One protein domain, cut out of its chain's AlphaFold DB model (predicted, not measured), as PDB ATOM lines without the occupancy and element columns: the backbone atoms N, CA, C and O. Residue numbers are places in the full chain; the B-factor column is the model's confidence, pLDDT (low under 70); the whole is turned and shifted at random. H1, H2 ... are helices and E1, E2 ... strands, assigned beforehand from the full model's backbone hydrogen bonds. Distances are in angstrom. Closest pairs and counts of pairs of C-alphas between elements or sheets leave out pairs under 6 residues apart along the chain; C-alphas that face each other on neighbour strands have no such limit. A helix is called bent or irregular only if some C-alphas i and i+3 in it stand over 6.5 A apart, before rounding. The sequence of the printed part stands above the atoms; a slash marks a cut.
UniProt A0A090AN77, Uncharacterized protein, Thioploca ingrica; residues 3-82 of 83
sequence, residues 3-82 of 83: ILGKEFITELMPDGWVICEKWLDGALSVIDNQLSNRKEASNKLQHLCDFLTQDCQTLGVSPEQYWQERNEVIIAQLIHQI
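This is residues 3 to 82 of the 83 residues of an uncharacterized protein of Thioploca ingrica (UniProt A0A090AN77). A strongly twisted sheet of three antiparallel strands, E1, E2 and E3, has the long helix H1 running under it, and H1 reaches well past the sheet. From the far end of H1 the kinked helix H2 folds back, so that its last turns come over the edge strand E3. The printed part has 80 residues, with named elements in the order E1, E2, E3, H1, H2; the sheet runs E1, E2, E3, and the class is mixed, helices and strands. It is compact, with a radius of gyration of the C-alphas of 12.6 A, and spans 39 by 28 by 18 A.

Begin with the sheet: E1, residues 6 to 13, E2, residues 16 to 22, and E3, residues 28 to 35, form a meander, each strand the antiparallel neighbour of the one before. In the hairpin of E1 and E2, look for N 9 and O 20, 2.9 A apart and within hydrogen-bond range. In the hairpin of E2 and E3, N 19 and O 32 are within that range at 2.8 A. E3 bends by 65 degrees at residue 31, and E1 by 51 degrees at residue 10. H1, residues 38 to 59, is on the sheet at a height of 8.9 A. It lies over E2, only just E2 alone, with 6 of its C-alphas falling on E2 and 2 on E1. On the local plane it stands at 31 degrees to E2, only just slantwise to the strands. Its closest C-alphas to E1 are Ala 41 and Thr 10, 6.2 A apart. H2, residues 63 to 80, forms two layers with H1 and the sheet, both helices on one face. The closest C-alphas of H2 and E3 are those of Ile 79 and Asp 32, 6.1 A. H1 and H2 are close but not clearly touching, nearest at the C-alphas of Cys 56 and Tyr 66, 6.2 A. They run opposite ways at a steep tilt of 44 degrees. Every O i to N i+4 pair of H1 is within hydrogen-bond range, against 12 of 14 in H2.

Find C-alpha 6 at (194.554, 196.401, 153.260); from there E1 runs 20.8 A to C-alpha 13. E2 covers 17.6 A and E3 16.5 A. H1 begins at C-alpha 38 (174.868, 200.290, 148.011) and runs 31.4 A to C-alpha 59. H2 covers 22.6 A and ends at C-alpha 80 (184.005, 212.266, 160.793). It is irregular, with C-alphas 69 and 72 8.3 A apart, and has a kink of 73 degrees near residue 70.

The two C-alphas farthest apart are those of Pro 14 and Gly 60, 39.7 A. The printed part has no cut, and its links are tight. Look for low confidence at residue 72 and residues 75 to 82, with pLDDT under 70; the mean of the printed part is 85.6.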
ATOM      1  N   ILE A   3     193.581 198.515 149.162       86.31
ATOM      2  CA  ILE A   3     194.074 199.880 149.318       86.31
ATOM      3  C   ILE A   3     195.321 199.785 150.188       86.31
ATOM      4  O   ILE A   3     195.228 199.449 151.369       86.31
ATOM      5  N   LEU A   4     196.492 200.047 149.601       89.12
ATOM      6  CA  LEU A   4     197.768 200.078 150.327       89.12
ATOM      7  C   LEU A   4     198.015 198.799 151.159       89.12
ATOM      8  O   LEU A   4     198.447 198.871 152.307       89.12
ATOM      9  N   GLY A   5     197.683 197.625 150.611       87.19
ATOM     10  CA  GLY A   5     197.882 196.333 151.277       87.19
ATOM     11  C   GLY A   5     196.749 195.891 152.209       87.19
ATOM     12  O   GLY A   5     196.755 194.741 152.644       87.19
ATOM     13  N   LYS A   6     195.745 196.737 152.465       89.12
ATOM     14  CA  LYS A   6     194.554 196.401 153.260       89.12
ATOM     15  C   LYS A   6     193.337 196.165 152.372       89.12
ATOM     16  O   LYS A   6     193.170 196.823 151.347       89.12
ATOM     17  N   GLU A   7     192.471 195.226 152.745       91.69
ATOM     18  CA  GLU A   7     191.241 194.946 151.999       91.69
ATOM     19  C   GLU A   7     190.058 195.700 152.609       91.69
ATOM     20  O   GLU A   7     189.735 195.514 153.775       91.69
ATOM     21  N   PHE A   8     189.382 196.523 151.807       91.19
ATOM     22  CA  PHE A   8     188.166 197.230 152.206       91.19
ATOM     23  C   PHE A   8     186.985 196.812 151.336       91.19
ATOM     24  O   PHE A   8     187.112 196.711 150.110       91.19
ATOM     25  N   ILE A   9     185.830 196.574 151.946       92.38
ATOM     26  CA  ILE A   9     184.625 196.102 151.260       92.38
ATOM     27  C   ILE A   9     183.391 196.875 151.713       92.38
ATOM     28  O   ILE A   9     183.368 197.447 152.798       92.38
ATOM     29  N   THR A  10     182.354 196.860 150.878       93.31
ATOM     30  CA  THR A  10     180.999 197.245 151.283       93.31
ATOM     31  C   THR A  10     180.198 195.992 151.597       93.31
ATOM     32  O   THR A  10     180.155 195.099 150.749       93.31
ATOM     33  N   GLU A  11     179.512 195.955 152.731       92.94
ATOM     34  CA  GLU A  11     178.701 194.810 153.161       92.94
ATOM     35  C   GLU A  11     177.287 195.275 153.543       92.94
ATOM     36  O   GLU A  11     177.106 196.413 153.983       92.94
ATOM     37  N   LEU A  12     176.279 194.417 153.364       92.81
ATOM     38  CA  LEU A  12     174.923 194.679 153.852       92.81
ATOM     39  C   LEU A  12     174.753 194.040 155.234       92.81
ATOM     40  O   LEU A  12     174.732 192.819 155.358       92.81
ATOM     41  N   MET A  13     174.595 194.874 156.256       89.00
ATOM     42  CA  MET A  13     174.323 194.481 157.639       89.00
ATOM     43  C   MET A  13     172.844 194.739 157.988       89.00
ATOM     44  O   MET A  13     172.156 195.435 157.234       89.00
ATOM     45  N   PRO A  14     172.323 194.215 159.119       87.81
ATOM     46  CA  PRO A  14     170.927 194.429 159.521       87.81
ATOM     47  C   PRO A  14     170.503 195.903 159.576       87.81
ATOM     48  O   PRO A  14     169.375 196.223 159.209       87.81
ATOM     49  N   ASP A  15     171.419 196.790 159.972       82.88
ATOM     50  CA  ASP A  15     171.159 198.226 160.122       82.88
ATOM     51  C   ASP A  15     171.380 199.033 158.830       82.88
ATOM     52  O   ASP A  15     171.092 200.228 158.791       82.88
ATOM     53  N   GLY A  16     171.872 198.401 157.757       89.56
ATOM     54  CA  GLY A  16     172.116 199.059 156.476       89.56
ATOM     55  C   GLY A  16     173.429 198.661 155.811       89.56
ATOM     56  O   GLY A  16     174.077 197.677 156.172       89.56
ATOM     57  N   TRP A  17     173.810 199.426 154.788       92.44
ATOM     58  CA  TRP A  17     175.097 199.237 154.124       92.44
ATOM     59  C   TRP A  17     176.221 199.784 155.003       92.44
ATOM     60  O   TRP A  17     176.093 200.849 155.597       92.44
ATOM     61  N   VAL A  18     177.337 199.063 155.051       91.31
ATOM     62  CA  VAL A  18     178.527 199.448 155.817       91.31
ATOM     63  C   VAL A  18     179.779 199.355 154.947       91.31
ATOM     64  O   VAL A  18     179.800 198.612 153.962       91.31
ATOM     65  N   ILE A  19     180.828 200.091 155.312       91.56
ATOM     66  CA  ILE A  19     182.193 199.896 154.809       91.56
ATOM     67  C   ILE A  19     183.013 199.231 155.912       91.56
ATOM     68  O   ILE A  19     183.052 199.719 157.044       91.56
ATOM     69  N   CYS A  20     183.693 198.142 155.563       90.94
ATOM     70  CA  CYS A  20     184.517 197.365 156.482       90.94
ATOM     71  C   CYS A  20     185.945 197.206 155.962       90.94
ATOM     72  O   CYS A  20     186.152 197.029 154.760       90.94
ATOM     73  N   GLU A  21     186.916 197.166 156.873       90.94
ATOM     74  CA  GLU A  21     188.206 196.516 156.630       90.94
ATOM     75  C   GLU A  21     188.030 195.012 156.841       90.94
ATOM     76  O   GLU A  21     187.494 194.572 157.861       90.94
ATOM     77  N   LYS A  22     188.492 194.223 155.877       91.81
ATOM     78  CA  LYS A  22     188.519 192.770 155.941       91.81
ATOM     79  C   LYS A  22     189.922 192.298 156.294       91.81
ATOM     80  O   LYS A  22     190.893 192.580 155.593       91.81
ATOM     81  N   TRP A  23     189.999 191.569 157.397       89.00
ATOM     82  CA  TRP A  23     191.230 191.039 157.957       89.00
ATOM     83  C   TRP A  23     191.557 189.678 157.332       89.00
ATOM     84  O   TRP A  23     190.701 189.019 156.737       89.00
ATOM     85  N   LEU A  24     192.818 189.250 157.448       85.75
ATOM     86  CA  LEU A  24     193.304 188.003 156.839       85.75
ATOM     87  C   LEU A  24     192.602 186.749 157.379       85.75
ATOM     88  O   LEU A  24     192.493 185.754 156.668       85.75
ATOM     89  N   ASP A  25     192.117 186.799 158.618       90.12
ATOM     90  CA  ASP A  25     191.326 185.746 159.262       90.12
ATOM     91  C   ASP A  25     189.844 185.754 158.837       90.12
ATOM     92  O   ASP A  25     189.077 184.879 159.240       90.12
ATOM     93  N   GLY A  26     189.443 186.717 158.002       85.88
ATOM     94  CA  GLY A  26     188.070 186.913 157.551       85.88
ATOM     95  C   GLY A  26     187.224 187.790 158.473       85.88
ATOM     96  O   GLY A  26     186.054 188.009 158.158       85.88
ATOM     97  N   ALA A  27     187.778 188.316 159.571       87.06
ATOM     98  CA  ALA A  27     187.065 189.255 160.427       87.06
ATOM     99  C   ALA A  27     186.788 190.576 159.690       87.06
ATOM    100  O   ALA A  27     187.603 191.058 158.898       87.06
ATOM    101  N   LEU A  28     185.618 191.162 159.957       88.19
ATOM    102  CA  LEU A  28     185.209 192.454 159.410       88.19
ATOM    103  C   LEU A  28     185.211 193.500 160.522       88.19
ATOM    104  O   LEU A  28     184.483 193.364 161.504       88.19
ATOM    105  N   SER A  29     186.001 194.554 160.340       88.31
ATOM    106  CA  SER A  29     185.986 195.732 161.202       88.31
ATOM    107  C   SER A  29     185.197 196.838 160.513       88.31
ATOM    108  O   SER A  29     185.594 197.302 159.443       88.31
ATOM    109  N   VAL A  30     184.059 197.229 161.091       87.69
ATOM    110  CA  VAL A  30     183.208 198.294 160.545       87.69
ATOM    111  C   VAL A  30     183.901 199.637 160.740       87.69
ATOM    112  O   VAL A  30     184.262 200.000 161.857       87.69
ATOM    113  N   ILE A  31     184.054 200.379 159.649       85.88
ATOM    114  CA  ILE A  31     184.661 201.714 159.638       85.88
ATOM    115  C   ILE A  31     183.590 202.783 159.455       85.88
ATOM    116  O   ILE A  31     183.694 203.869 160.015       85.88
ATOM    117  N   ASP A  32     182.551 202.464 158.684       85.25
ATOM    118  CA  ASP A  32     181.436 203.365 158.442       85.25
ATOM    119  C   ASP A  32     180.132 202.584 158.323       85.25
ATOM    120  O   ASP A  32     180.061 201.596 157.589       85.25
ATOM    121  N   ASN A  33     179.107 203.029 159.041       84.94
ATOM    122  CA  ASN A  33     177.776 202.433 159.047       84.94
ATOM    123  C   ASN A  33     176.650 203.430 158.738       84.94
ATOM    124  O   ASN A  33     175.480 203.088 158.887       84.94
ATOM    125  N   GLN A  34     176.979 204.647 158.303       82.44
ATOM    126  CA  GLN A  34     176.003 205.681 157.959       82.44
ATOM    127  C   GLN A  34     175.847 205.771 156.442       82.44
ATOM    128  O   GLN A  34     176.175 206.783 155.828       82.44
ATOM    129  N   LEU A  35     175.382 204.682 155.818       84.75
ATOM    130  CA  LEU A  35     175.219 204.595 154.365       84.75
ATOM    131  C   LEU A  35     173.791 204.185 154.030       84.75
ATOM    132  O   LEU A  35     173.304 203.131 154.443       84.75
ATOM    133  N   SER A  36     173.125 204.998 153.218       83.06
ATOM    134  CA  SER A  36     171.705 204.821 152.911       83.06
ATOM    135  C   SER A  36     171.476 203.718 151.878       83.06
ATOM    136  O   SER A  36     170.394 203.137 151.802       83.06
ATOM    137  N   ASN A  37     172.462 203.452 151.015       88.94
ATOM    138  CA  ASN A  37     172.344 202.469 149.940       88.94
ATOM    139  C   ASN A  37     173.707 201.979 149.417       88.94
ATOM    140  O   ASN A  37     174.753 202.585 149.644       88.94
ATOM    141  N   ARG A  38     173.676 200.902 148.621       91.38
ATOM    142  CA  ARG A  38     174.868 200.290 148.011       91.38
ATOM    143  C   ARG A  38     175.684 201.254 147.151       91.38
ATOM    144  O   ARG A  38     176.909 201.166 147.132       91.38
ATOM    145  N   LYS A  39     175.012 202.118 146.383       92.25
ATOM    146  CA  LYS A  39     175.674 203.045 145.455       92.25
ATOM    147  C   LYS A  39     176.469 204.086 146.234       92.25
ATOM    148  O   LYS A  39     177.621 204.329 145.907       92.25
ATOM    149  N   GLU A  40     175.870 204.641 147.279       90.69
ATOM    150  CA  GLU A  40     176.532 205.539 148.219       90.69
ATOM    151  C   GLU A  40     177.731 204.855 148.880       90.69
ATOM    152  O   GLU A  40     178.835 205.387 148.814       90.69
ATOM    153  N   ALA A  41     177.549 203.636 149.395       90.38
ATOM    154  CA  ALA A  41     178.634 202.860 149.990       90.38
ATOM    155  C   ALA A  41     179.794 202.614 149.011       90.38
ATOM    156  O   ALA A  41     180.958 202.784 149.363       90.38
ATOM    157  N   SER A  42     179.481 202.263 147.762       90.88
ATOM    158  CA  SER A  42     180.487 201.993 146.726       90.88
ATOM    159  C   SER A  42     181.229 203.264 146.309       90.88
ATOM    160  O   SER A  42     182.452 203.252 146.207       90.88
ATOM    161  N   ASN A  43     180.507 204.370 146.107       91.50
ATOM    162  CA  ASN A  43     181.102 205.663 145.764       91.50
ATOM    163  C   ASN A  43     182.014 206.166 146.883       91.50
ATOM    164  O   ASN A  43     183.118 206.634 146.628       91.50
ATOM    165  N   LYS A  44     181.554 206.036 148.128       89.56
ATOM    166  CA  LYS A  44     182.311 206.426 149.308       89.56
ATOM    167  C   LYS A  44     183.572 205.589 149.451       89.56
ATOM    168  O   LYS A  44     184.638 206.167 149.591       89.56
ATOM    169  N   LEU A  45     183.480 204.266 149.296       90.75
ATOM    170  CA  LEU A  45     184.648 203.384 149.280       90.75
ATOM    171  C   LEU A  45     185.644 203.744 148.159       90.75
ATOM    172  O   LEU A  45     186.852 203.696 148.383       90.75
ATOM    173  N   GLN A  46     185.159 204.131 146.975       91.19
ATOM    174  CA  GLN A  46     186.026 204.586 145.884       91.19
ATOM    175  C   GLN A  46     186.759 205.883 146.247       91.19
ATOM    176  O   GLN A  46     187.983 205.924 146.163       91.19
ATOM    177  N   HIS A  47     186.042 206.904 146.726       89.62
ATOM    178  CA  HIS A  47     186.659 208.159 147.174       89.62
ATOM    179  C   HIS A  47     187.707 207.930 148.265       89.62
ATOM    180  O   HIS A  47     188.759 208.561 148.265       89.62
ATOM    181  N   LEU A  48     187.424 207.005 149.178       87.06
ATOM    182  CA  LEU A  48     188.309 206.616 150.265       87.06
ATOM    183  C   LEU A  48     189.630 206.052 149.726       87.06
ATOM    184  O   LEU A  48     190.707 206.430 150.173       87.06
ATOM    185  N   CYS A  49     189.560 205.200 148.708       88.81
ATOM    186  CA  CYS A  49     190.741 204.672 148.035       88.81
ATOM    187  C   CYS A  49     191.550 205.733 147.318       88.81
ATOM    188  O   CYS A  49     192.775 205.743 147.444       88.81
ATOM    189  N   ASP A  50     190.875 206.611 146.584       90.62
ATOM    190  CA  ASP A  50     191.534 207.672 145.836       90.62
ATOM    191  C   ASP A  50     192.261 208.614 146.805       90.62
ATOM    192  O   ASP A  50     193.449 208.888 146.627       90.62
ATOM    193  N   PHE A  51     191.589 209.010 147.893       88.62
ATOM    194  CA  PHE A  51     192.152 209.849 148.949       88.62
ATOM    195  C   PHE A  51     193.370 209.208 149.620       88.62
ATOM    196  O   PHE A  51     194.437 209.817 149.643       88.62
ATOM    197  N   LEU A  52     193.248 207.978 150.132       88.38
ATOM    198  CA  LEU A  52     194.345 207.309 150.843       88.38
ATOM    199  C   LEU A  52     195.548 207.057 149.931       88.38
ATOM    200  O   LEU A  52     196.695 207.229 150.341       88.38
ATOM    201  N   THR A  53     195.293 206.675 148.679       90.06
ATOM    202  CA  THR A  53     196.357 206.463 147.691       90.06
ATOM    203  C   THR A  53     197.085 207.771 147.397       90.06
ATOM    204  O   THR A  53     198.316 207.797 147.390       90.06
ATOM    205  N   GLN A  54     196.345 208.863 147.198       91.12
ATOM    206  CA  GLN A  54     196.926 210.178 146.946       91.12
ATOM    207  C   GLN A  54     197.700 210.710 148.159       91.12
ATOM    208  O   GLN A  54     198.791 211.257 147.992       91.12
ATOM    209  N   ASP A  55     197.174 210.544 149.371       90.00
ATOM    210  CA  ASP A  55     197.821 210.990 150.607       90.00
ATOM    211  C   ASP A  55     199.128 210.218 150.853       90.00
ATOM    212  O   ASP A  55     200.183 210.823 151.045       90.00
ATOM    213  N   CYS A  56     199.109 208.887 150.706       91.31
ATOM    214  CA  CYS A  56     200.312 208.052 150.784       91.31
ATOM    215  C   CYS A  56     201.375 208.462 149.751       91.31
ATOM    216  O   CYS A  56     202.557 208.566 150.084       91.31
ATOM    217  N   GLN A  57     200.967 208.741 148.505       92.00
ATOM    218  CA  GLN A  57     201.872 209.224 147.455       92.00
ATOM    219  C   GLN A  57     202.451 210.604 147.777       92.00
ATOM    220  O   GLN A  57     203.639 210.835 147.561       92.00
ATOM    221  N   THR A  58     201.629 211.511 148.308       92.56
ATOM    222  CA  THR A  58     202.032 212.877 148.673       92.56
ATOM    223  C   THR A  58     203.059 212.872 149.801       92.56
ATOM    224  O   THR A  58     204.008 213.653 149.779       92.56
ATOM    225  N   LEU A  59     202.895 211.972 150.770       90.94
ATOM    226  CA  LEU A  59     203.847 211.784 151.861       90.94
ATOM    227  C   LEU A  59     205.134 211.079 151.408       90.94
ATOM    228  O   LEU A  59     206.151 211.182 152.087       90.94
ATOM    229  N   GLY A  60     205.108 210.381 150.267       93.06
ATOM    230  CA  GLY A  60     206.267 209.664 149.736       93.06
ATOM    231  C   GLY A  60     206.720 208.497 150.620       93.06
ATOM    232  O   GLY A  60     207.892 208.124 150.582       93.06
ATOM    233  N   VAL A  61     205.810 207.943 151.425       92.50
ATOM    234  CA  VAL A  61     206.068 206.826 152.348       92.50
ATOM    235  C   VAL A  61     205.590 205.500 151.763       92.50
ATOM    236  O   VAL A  61     204.770 205.471 150.841       92.50
ATOM    237  N   SER A  62     206.092 204.382 152.297       91.69
ATOM    238  CA  SER A  62     205.575 203.065 151.914       91.69
ATOM    239  C   SER A  62     204.167 202.829 152.488       91.69
ATOM    240  O   SER A  62     203.827 203.408 153.524       91.69
ATOM    241  N   PRO A  63     203.351 201.950 151.876       90.06
ATOM    242  CA  PRO A  63     202.060 201.534 152.429       90.06
ATOM    243  C   PRO A  63     202.130 201.086 153.896       90.06
ATOM    244  O   PRO A  63     201.270 201.432 154.702       90.06
ATOM    245  N   GLU A  64     203.170 200.342 154.273       90.12
ATOM    246  CA  GLU A  64     203.362 199.861 155.642       90.12
ATOM    247  C   GLU A  64     203.614 201.017 156.617       90.12
ATOM    248  O   GLU A  64     202.999 201.066 157.683       90.12
ATOM    249  N   GLN A  65     204.481 201.963 156.239       90.12
ATOM    250  CA  GLN A  65     204.770 203.160 157.035       90.12
ATOM    251  C   GLN A  65     203.538 204.057 157.162       90.12
ATOM    252  O   GLN A  65     203.221 204.531 158.250       90.12
ATOM    253  N   TYR A  66     202.799 204.220 156.063       91.00
ATOM    254  CA  TYR A  66     201.566 204.991 156.023       91.00
ATOM    255  C   TYR A  66     200.577 204.520 157.092       91.00
ATOM    256  O   TYR A  66     200.088 205.316 157.895       91.00
ATOM    257  N   TRP A  67     200.335 203.209 157.165       88.31
ATOM    258  CA  TRP A  67     199.441 202.653 158.173       88.31
ATOM    259  C   TRP A  67     200.006 202.774 159.587       88.31
ATOM    260  O   TRP A  67     199.251 203.100 160.495       88.31
ATOM    261  N   GLN A  68     201.307 202.580 159.802       86.75
ATOM    262  CA  GLN A  68     201.900 202.742 161.136       86.75
ATOM    263  C   GLN A  68     201.718 204.156 161.704       86.75
ATOM    264  O   GLN A  68     201.462 204.306 162.895       86.75
ATOM    265  N   GLU A  69     201.815 205.183 160.861       85.44
ATOM    266  CA  GLU A  69     201.751 206.584 161.290       85.44
ATOM    267  C   GLU A  69     200.322 207.138 161.361       85.44
ATOM    268  O   GLU A  69     200.052 208.067 162.126       85.44
ATOM    269  N   ARG A  70     199.399 206.608 160.548       78.75
ATOM    270  CA  ARG A  70     198.098 207.248 160.297       78.75
ATOM    271  C   ARG A  70     196.878 206.398 160.650       78.75
ATOM    272  O   ARG A  70     195.781 206.944 160.577       78.75
ATOM    273  N   ASN A  71     197.008 205.121 161.037       74.38
ATOM    274  CA  ASN A  71     195.855 204.210 161.191       74.38
ATOM    275  C   ASN A  71     194.717 204.799 162.046       74.38
ATOM    276  O   ASN A  71     193.568 204.814 161.617       74.38
ATOM    277  N   GLU A  72     195.030 205.340 163.228       69.25
ATOM    278  CA  GLU A  72     194.018 205.899 164.137       69.25
ATOM    279  C   GLU A  72     193.399 207.199 163.606       69.25
ATOM    280  O   GLU A  72     192.191 207.409 163.713       69.25
ATOM    281  N   VAL A  73     194.213 208.056 162.983       71.06
ATOM    282  CA  VAL A  73     193.765 209.332 162.403       71.06
ATOM    283  C   VAL A  73     192.869 209.089 161.195       71.06
ATOM    284  O   VAL A  73     191.846 209.754 161.062       71.06
ATOM    285  N   ILE A  74     193.221 208.122 160.347       70.31
ATOM    286  CA  ILE A  74     192.419 207.721 159.194       70.31
ATOM    287  C   ILE A  74     191.086 207.174 159.683       70.31
ATOM    288  O   ILE A  74     190.061 207.703 159.286       70.31
ATOM    289  N   ILE A  75     191.064 206.200 160.599       68.69
ATOM    290  CA  ILE A  75     189.803 205.644 161.118       68.69
ATOM    291  C   ILE A  75     188.908 206.755 161.694       68.69
ATOM    292  O   ILE A  75     187.723 206.819 161.374       68.69
ATOM    293  N   ALA A  76     189.471 207.689 162.466       66.69
ATOM    294  CA  ALA A  76     188.717 208.813 163.014       66.69
ATOM    295  C   ALA A  76     188.207 209.793 161.939       66.69
ATOM    296  O   ALA A  76     187.071 210.262 162.032       66.69
ATOM    297  N   GLN A  77     189.016 210.100 160.918       65.56
ATOM    298  CA  GLN A  77     188.617 210.946 159.789       65.56
ATOM    299  C   GLN A  77     187.557 210.275 158.924       65.56
ATOM    300  O   GLN A  77     186.639 210.952 158.485       65.56
ATOM    301  N   LEU A  78     187.628 208.962 158.721       65.31
ATOM    302  CA  LEU A  78     186.617 208.216 157.975       65.31
ATOM    303  C   LEU A  78     185.261 208.247 158.682       65.31
ATOM    304  O   LEU A  78     184.240 208.387 158.019       65.31
ATOM    305  N   ILE A  79     185.265 208.223 160.016       64.81
ATOM    306  CA  ILE A  79     184.058 208.384 160.832       64.81
ATOM    307  C   ILE A  79     183.523 209.831 160.782       64.81
ATOM    308  O   ILE A  79     182.314 210.030 160.855       64.81
ATOM    309  N   HIS A  80     184.392 210.847 160.667       59.88
ATOM    310  CA  HIS A  80     184.005 212.266 160.793       59.88
ATOM    311  C   HIS A  80     183.838 213.050 159.482       59.88
ATOM    312  O   HIS A  80     183.101 214.030 159.469       59.88
ATOM    313  N   GLN A  81     184.532 212.707 158.395       51.81
ATOM    314  CA  GLN A  81     184.599 213.548 157.187       51.81
ATOM    315  C   GLN A  81     183.414 213.389 156.232       51.81
ATOM    316  O   GLN A  81     183.442 213.945 155.136       51.81
ATOM    317  N   ILE A  82     182.373 212.643 156.604       49.78
ATOM    318  CA  ILE A  82     181.235 212.403 155.712       49.78
ATOM    319  C   ILE A  82     179.926 212.675 156.450       49.78
ATOM    320  O   ILE A  82     179.078 211.797 156.579       49.78
TER     321      ILE A  82